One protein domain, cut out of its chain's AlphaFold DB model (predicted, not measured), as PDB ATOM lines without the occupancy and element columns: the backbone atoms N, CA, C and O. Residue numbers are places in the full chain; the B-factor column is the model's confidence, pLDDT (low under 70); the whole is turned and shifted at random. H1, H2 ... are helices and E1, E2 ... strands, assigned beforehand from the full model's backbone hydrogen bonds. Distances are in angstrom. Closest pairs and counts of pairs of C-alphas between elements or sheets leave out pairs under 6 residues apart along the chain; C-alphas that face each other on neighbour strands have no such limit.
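What this domain is: This is residues 235 to 289 of the 641 residues of an uncharacterized protein of Corallococcus sp. Z5C101001 (UniProt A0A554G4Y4). Look first for a narrow three-stranded sheet, E2, E1 and E3, with one helix, H1, over one face and running along the strands above E1; the other face has no named helix. This makes two layers, a helix layer on a sheet layer. The printed part has 55 residues with three named strands, then one named helix, in the order E1, E2, E3, H1; the sheet order is E2, E1, E3, mixed, and the class is mixed, helices and strands. The whole is compact, with a radius of gyration of the C-alphas of 11.5 A, and its outline is only just flat, spanning 35 by 21 by 11 A.

Where its parts are: Find C-alpha 239 at (226.177, 211.812, 217.858); from there E1 runs through residues 239 to 244, 16.6 A long. E2 is residues 251 to 255, and E3 is residues 265 to 270, 15.9 A long. H1, residues 275 to 288, is 20.1 A long and ends at C-alpha 288, at (217.344, 214.429, 226.280).

How they stand to each other: Start at E1, the inner strand. E2 is its antiparallel neighbour at 158 degrees, and the two form a hairpin; look for N 242 and O 253, 2.9 A apart. E3 is its parallel neighbour at 20 degrees, with N 268 and O 241 2.8 A apart. The edge strands E2 and E3 are apart. H1 is on the sheet at a height of 8.9 A, over E1, and its line stands at 17 degrees to that of E1 on the local plane. The closest C-alphas of E1 and H1 are those of Val 242 and Gln 282, 6.1 A apart. In H1 every O i to N i+4 pair is within hydrogen-bond range.

The domain as a whole: The C-alphas farthest apart, those of Val 235 and Ala 248, are 36.9 A apart. The printed part has no cut. The link from E3 to H1 is tight, the other two are short, and no link is long. No printed residue is under 70 in pLDDT, and the mean of the printed part is 93.4.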
ATOM      1  N   VAL A 235     215.388 215.589 211.609       90.50
ATOM      2  CA  VAL A 235     216.055 214.410 212.175       90.50
ATOM      3  C   VAL A 235     217.361 214.832 212.845       90.50
ATOM      4  O   VAL A 235     218.139 215.589 212.267       90.50
ATOM      5  N   ILE A 236     217.631 214.302 214.037       91.56
ATOM      6  CA  ILE A 236     218.914 214.479 214.726       91.56
ATOM      7  C   ILE A 236     220.004 213.726 213.944       91.56
ATOM      8  O   ILE A 236     219.874 212.526 213.709       91.56
ATOM      9  N   ARG A 237     221.052 214.444 213.516       94.25
ATOM     10  CA  ARG A 237     222.171 213.910 212.711       94.25
ATOM     11  C   ARG A 237     223.515 213.880 213.434       94.25
ATOM     12  O   ARG A 237     224.476 213.368 212.876       94.25
ATOM     13  N   HIS A 238     223.592 214.436 214.638       94.38
ATOM     14  CA  HIS A 238     224.800 214.402 215.455       94.38
ATOM     15  C   HIS A 238     224.783 213.185 216.384       94.38
ATOM     16  O   HIS A 238     223.722 212.759 216.841       94.38
ATOM     17  N   GLY A 239     225.962 212.633 216.670       93.81
ATOM     18  CA  GLY A 239     226.177 211.812 217.858       93.81
ATOM     19  C   GLY A 239     226.325 212.707 219.087       93.81
ATOM     20  O   GLY A 239     226.617 213.897 218.956       93.81
ATOM     21  N   THR A 240     226.135 212.144 220.273       95.50
ATOM     22  CA  THR A 240     226.380 212.857 221.530       95.50
ATOM     23  C   THR A 240     227.384 212.089 222.353       95.50
ATOM     24  O   THR A 240     227.286 210.865 222.476       95.50
ATOM     25  N   ARG A 241     228.341 212.804 222.942       96.31
ATOM     26  CA  ARG A 241     229.297 212.223 223.882       96.31
ATOM     27  C   ARG A 241     229.285 213.001 225.180       96.31
ATOM     28  O   ARG A 241     229.236 214.227 225.170       96.31
ATOM     29  N   VAL A 242     229.379 212.282 226.288       97.19
ATOM     30  CA  VAL A 242     229.633 212.873 227.598       97.19
ATOM     31  C   VAL A 242     231.106 212.675 227.925       97.19
ATOM     32  O   VAL A 242     231.610 211.552 227.916       97.19
ATOM     33  N   LEU A 243     231.794 213.786 228.165       97.44
ATOM     34  CA  LEU A 243     233.218 213.852 228.464       97.44
ATOM     35  C   LEU A 243     233.378 214.233 229.937       97.44
ATOM     36  O   LEU A 243     232.864 215.274 230.339       97.44
ATOM     37  N   ASN A 244     234.102 213.439 230.728       97.12
ATOM     38  CA  ASN A 244     234.570 213.879 232.043       97.12
ATOM     39  C   ASN A 244     236.038 214.298 231.941       97.12
ATOM     40  O   ASN A 244     236.915 213.458 231.755       97.12
ATOM     41  N   GLY A 245     236.298 215.597 232.075       95.50
ATOM     42  CA  GLY A 245     237.632 216.196 232.022       95.50
ATOM     43  C   GLY A 245     238.438 216.076 233.319       95.50
ATOM     44  O   GLY A 245     239.436 216.778 233.477       95.50
ATOM     45  N   PHE A 246     238.018 215.250 234.279       93.56
ATOM     46  CA  PHE A 246     238.762 215.041 235.517       93.56
ATOM     47  C   PHE A 246     240.046 214.236 235.267       93.56
ATOM     48  O   PHE A 246     239.997 213.053 234.951       93.56
ATOM     49  N   GLY A 247     241.213 214.869 235.422       91.19
ATOM     50  CA  GLY A 247     242.496 214.309 234.976       91.19
ATOM     51  C   GLY A 247     242.888 212.953 235.581       91.19
ATOM     52  O   GLY A 247     243.539 212.167 234.903       91.19
ATOM     53  N   ALA A 248     242.468 212.645 236.814       88.12
ATOM     54  CA  ALA A 248     242.772 211.359 237.455       88.12
ATOM     55  C   ALA A 248     241.805 210.222 237.060       88.12
ATOM     56  O   ALA A 248     242.022 209.073 237.434       88.12
ATOM     57  N   GLY A 249     240.746 210.528 236.304       87.75
ATOM     58  CA  GLY A 249     239.702 209.578 235.923       87.75
ATOM     59  C   GLY A 249     238.920 210.057 234.704       87.75
ATOM     60  O   GLY A 249     237.692 210.094 234.733       87.75
ATOM     61  N   ALA A 250     239.634 210.485 233.660       95.00
ATOM     62  CA  ALA A 250     239.016 211.057 232.473       95.00
ATOM     63  C   ALA A 250     238.224 209.990 231.707       95.00
ATOM     64  O   ALA A 250     238.716 208.884 231.474       95.00
ATOM     65  N   THR A 251     237.005 210.325 231.287       96.25
ATOM     66  CA  THR A 251     236.128 209.394 230.565       96.25
ATOM     67  C   THR A 251     235.493 210.042 229.344       96.25
ATOM     68  O   THR A 251     235.332 211.258 229.252       96.25
ATOM     69  N   THR A 252     235.148 209.209 228.367       97.00
ATOM     70  CA  THR A 252     234.386 209.595 227.179       97.00
ATOM     71  C   THR A 252     233.368 208.505 226.907       97.00
ATOM     72  O   THR A 252     233.743 207.369 226.623       97.00
ATOM     73  N   VAL A 253     232.086 208.849 226.988       96.88
ATOM     74  CA  VAL A 253     230.985 207.912 226.756       96.88
ATOM     75  C   VAL A 253     230.140 208.423 225.601       96.88
ATOM     76  O   VAL A 253     229.557 209.502 225.684       96.88
ATOM     77  N   ALA A 254     230.090 207.657 224.513       95.62
ATOM     78  CA  ALA A 254     229.208 207.940 223.387       95.62
ATOM     79  C   ALA A 254     227.798 207.410 223.670       95.62
ATOM     80  O   ALA A 254     227.632 206.300 224.171       95.62
ATOM     81  N   LEU A 255     226.789 208.204 223.326       94.75
ATOM     82  CA  LEU A 255     225.386 207.835 223.442       94.75
ATOM     83  C   LEU A 255     224.866 207.360 222.085       94.75
ATOM     84  O   LEU A 255     225.116 207.987 221.053       94.75
ATOM     85  N   GLU A 256     224.136 206.245 222.089       89.62
ATOM     86  CA  GLU A 256     223.580 205.669 220.866       89.62
ATOM     87  C   GLU A 256     222.498 206.569 220.261       89.62
ATOM     88  O   GLU A 256     221.530 206.951 220.921       89.62
ATOM     89  N   GLN A 257     222.645 206.868 218.969       89.62
ATOM     90  CA  GLN A 257     221.661 207.600 218.181       89.62
ATOM     91  C   GLN A 257     221.663 207.019 216.761       89.62
ATOM     92  O   GLN A 257     222.662 207.083 216.048       89.62
ATOM     93  N   ALA A 258     220.553 206.396 216.357       89.69
ATOM     94  CA  ALA A 258     220.509 205.552 215.158       89.69
ATOM     95  C   ALA A 258     220.599 206.321 213.826       89.69
ATOM     96  O   ALA A 258     220.880 205.729 212.788       89.69
ATOM     97  N   GLN A 259     220.324 207.625 213.826       90.75
ATOM     98  CA  GLN A 259     220.294 208.479 212.635       90.75
ATOM     99  C   GLN A 259     221.545 209.363 212.493       90.75
ATOM    100  O   GLN A 259     221.553 210.274 211.652       90.75
ATOM    101  N   THR A 260     222.572 209.094 213.303       93.12
ATOM    102  CA  THR A 260     223.795 209.883 213.401       93.12
ATOM    103  C   THR A 260     224.629 209.760 212.134       93.12
ATOM    104  O   THR A 260     224.694 208.703 211.504       93.12
ATOM    105  N   VAL A 261     225.265 210.860 211.743       94.75
ATOM    106  CA  VAL A 261     226.197 210.912 210.620       94.75
ATOM    107  C   VAL A 261     227.614 210.891 211.175       94.75
ATOM    108  O   VAL A 261     227.960 211.665 212.070       94.75
ATOM    109  N   ALA A 262     228.451 210.014 210.621       93.12
ATOM    110  CA  ALA A 262     229.847 209.893 211.020       93.12
ATOM    111  C   ALA A 262     230.564 211.258 210.973       93.12
ATOM    112  O   ALA A 262     230.459 211.996 209.995       93.12
ATOM    113  N   GLY A 263     231.295 211.586 212.041       92.38
ATOM    114  CA  GLY A 263     232.055 212.836 212.166       92.38
ATOM    115  C   GLY A 263     231.288 214.035 212.740       92.38
ATOM    116  O   GLY A 263     231.930 215.010 213.114       92.38
ATOM    117  N   ILE A 264     229.958 213.974 212.882       95.75
ATOM    118  CA  ILE A 264     229.161 215.067 213.464       95.75
ATOM    119  C   ILE A 264     228.849 214.754 214.931       95.75
ATOM    120  O   ILE A 264     228.196 213.753 215.223       95.75
ATOM    121  N   GLN A 265     229.310 215.592 215.862       93.69
ATOM    122  CA  GLN A 265     229.209 215.345 217.306       93.69
ATOM    123  C   GLN A 265     228.755 216.586 218.069       93.69
ATOM    124  O   GLN A 265     229.175 217.697 217.753       93.69
ATOM    125  N   HIS A 266     227.948 216.374 219.104       95.44
ATOM    126  CA  HIS A 266     227.670 217.339 220.160       95.44
ATOM    127  C   HIS A 266     228.249 216.803 221.471       95.44
ATOM    128  O   HIS A 266     227.748 215.831 222.038       95.44
ATOM    129  N   ASP A 267     229.314 217.439 221.945       96.31
ATOM    130  CA  ASP A 267     229.990 217.026 223.165       96.31
ATOM    131  C   ASP A 267     229.432 217.768 224.380       96.31
ATOM    132  O   ASP A 267     229.199 218.978 224.356       96.31
ATOM    133  N   VAL A 268     229.248 217.024 225.464       95.94
ATOM    134  CA  VAL A 268     228.827 217.536 226.761       95.94
ATOM    135  C   VAL A 268     229.967 217.314 227.738       95.94
ATOM    136  O   VAL A 268     230.228 216.188 228.159       95.94
ATOM    137  N   LEU A 269     230.660 218.398 228.078       96.00
ATOM    138  CA  LEU A 269     231.799 218.368 228.985       96.00
ATOM    139  C   LEU A 269     231.347 218.601 230.426       96.00
ATOM    140  O   LEU A 269     230.668 219.580 230.728       96.00
ATOM    141  N   VAL A 270     231.779 217.715 231.314       94.44
ATOM    142  CA  VAL A 270     231.749 217.901 232.764       94.44
ATOM    143  C   VAL A 270     233.161 217.748 233.316       94.44
ATOM    144  O   VAL A 270     234.027 217.138 232.690       94.44
ATOM    145  N   ARG A 271     233.406 218.303 234.498       92.38
ATOM    146  CA  ARG A 271     234.626 218.064 235.268       92.38
ATOM    147  C   ARG A 271     234.192 217.756 236.689       92.38
ATOM    148  O   ARG A 271     233.831 218.668 237.420       92.38
ATOM    149  N   THR A 272     234.220 216.485 237.062       90.94
ATOM    150  CA  THR A 272     233.896 216.072 238.430       90.94
ATOM    151  C   THR A 272     234.748 214.874 238.851       90.94
ATOM    152  O   THR A 272     234.944 213.951 238.050       90.94
ATOM    153  N   PRO A 273     235.273 214.863 240.090       89.81
ATOM    154  CA  PRO A 273     235.882 213.671 240.668       89.81
ATOM    155  C   PRO A 273     234.842 212.602 241.050       89.81
ATOM    156  O   PRO A 273     235.215 211.470 241.349       89.81
ATOM    157  N   ILE A 274     233.545 212.934 241.047       91.00
ATOM    158  CA  ILE A 274     232.463 212.060 241.501       91.00
ATOM    159  C   ILE A 274     231.919 211.261 240.311       91.00
ATOM    160  O   ILE A 274     231.195 211.782 239.462       91.00
ATOM    161  N   ALA A 275     232.222 209.962 240.266       89.12
ATOM    162  CA  ALA A 275     231.784 209.081 239.178       89.12
ATOM    163  C   ALA A 275     230.254 209.083 238.981       89.12
ATOM    164  O   ALA A 275     229.777 209.175 237.850       89.12
ATOM    165  N   ALA A 276     229.488 209.076 240.078       91.50
ATOM    166  CA  ALA A 276     228.028 209.084 240.038       91.50
ATOM    167  C   ALA A 276     227.447 210.338 239.355       91.50
ATOM    168  O   ALA A 276     226.439 210.240 238.662       91.50
ATOM    169  N   GLU A 277     228.076 211.511 239.484       91.38
ATOM    170  CA  GLU A 277     227.629 212.728 238.787       91.38
ATOM    171  C   GLU A 277     227.872 212.631 237.276       91.38
ATOM    172  O   GLU A 277     227.029 213.040 236.472       91.38
ATOM    173  N   ALA A 278     228.996 212.032 236.865       92.69
ATOM    174  CA  ALA A 278     229.274 211.775 235.455       92.69
ATOM    175  C   ALA A 278     228.271 210.769 234.853       92.69
ATOM    176  O   ALA A 278     227.820 210.954 233.720       92.69
ATOM    177  N   GLU A 279     227.877 209.735 235.600       94.44
ATOM    178  CA  GLU A 279     226.847 208.762 235.198       94.44
ATOM    179  C   GLU A 279     225.436 209.369 235.153       94.44
ATOM    180  O   GLU A 279     224.668 209.118 234.217       94.44
ATOM    181  N   GLN A 280     225.095 210.221 236.122       92.81
ATOM    182  CA  GLN A 280     223.848 210.989 236.107       92.81
ATOM    183  C   GLN A 280     223.784 211.893 234.875       92.81
ATOM    184  O   GLN A 280     222.752 211.949 234.204       92.81
ATOM    185  N   ARG A 281     224.897 212.546 234.514       94.69
ATOM    186  CA  ARG A 281     224.974 213.351 233.291       94.69
ATOM    187  C   ARG A 281     224.769 212.511 232.031       94.69
ATOM    188  O   ARG A 281     224.041 212.944 231.141       94.69
ATOM    189  N   GLN A 282     225.365 211.320 231.952       95.44
ATOM    190  CA  GLN A 282     225.142 210.384 230.839       95.44
ATOM    191  C   GLN A 282     223.672 209.988 230.708       95.44
ATOM    192  O   GLN A 282     223.118 210.026 229.609       95.44
ATOM    193  N   SER A 283     223.035 209.646 231.828       94.56
ATOM    194  CA  SER A 283     221.622 209.265 231.868       94.56
ATOM    195  C   SER A 283     220.722 210.414 231.409       94.56
ATOM    196  O   SER A 283     219.867 210.220 230.548       94.56
ATOM    197  N   LEU A 284     220.984 211.631 231.894       94.31
ATOM    198  CA  LEU A 284     220.250 212.830 231.503       94.31
ATOM    199  C   LEU A 284     220.376 213.122 230.002       94.31
ATOM    200  O   LEU A 284     219.372 213.340 229.330       94.31
ATOM    201  N   GLU A 285     221.591 213.118 229.449       95.12
ATOM    202  CA  GLU A 285     221.773 213.404 228.021       95.12
ATOM    203  C   GLU A 285     221.173 212.306 227.136       95.12
ATOM    204  O   GLU A 285     220.593 212.603 226.090       95.12
ATOM    205  N   LYS A 286     221.193 211.044 227.588       93.06
ATOM    206  CA  LYS A 286     220.476 209.950 226.920       93.06
ATOM    207  C   LYS A 286     218.967 210.191 226.913       93.06
ATOM    208  O   LYS A 286     218.317 209.970 225.896       93.06
ATOM    209  N   GLU A 287     218.407 210.670 228.019       91.00
ATOM    210  CA  GLU A 287     216.990 211.021 228.102       91.00
ATOM    211  C   GLU A 287     216.629 212.262 227.285       91.00
ATOM    212  O   GLU A 287     215.497 212.338 226.806       91.00
ATOM    213  N   ARG A 288     217.546 213.221 227.104       91.56
ATOM    214  CA  ARG A 288     217.344 214.429 226.280       91.56
ATOM    215  C   ARG A 288     217.433 214.150 224.780       91.56
ATOM    216  O   ARG A 288     216.835 214.889 223.996       91.56
ATOM    217  N   LEU A 289     218.092 213.065 224.368       91.00
ATOM    218  CA  LEU A 289     218.140 212.588 222.980       91.00
ATOM    219  C   LEU A 289     216.796 212.010 222.510       91.00
ATOM    220  O   LEU A 289     216.621 210.813 222.288       91.00
TER     221      LEU A 289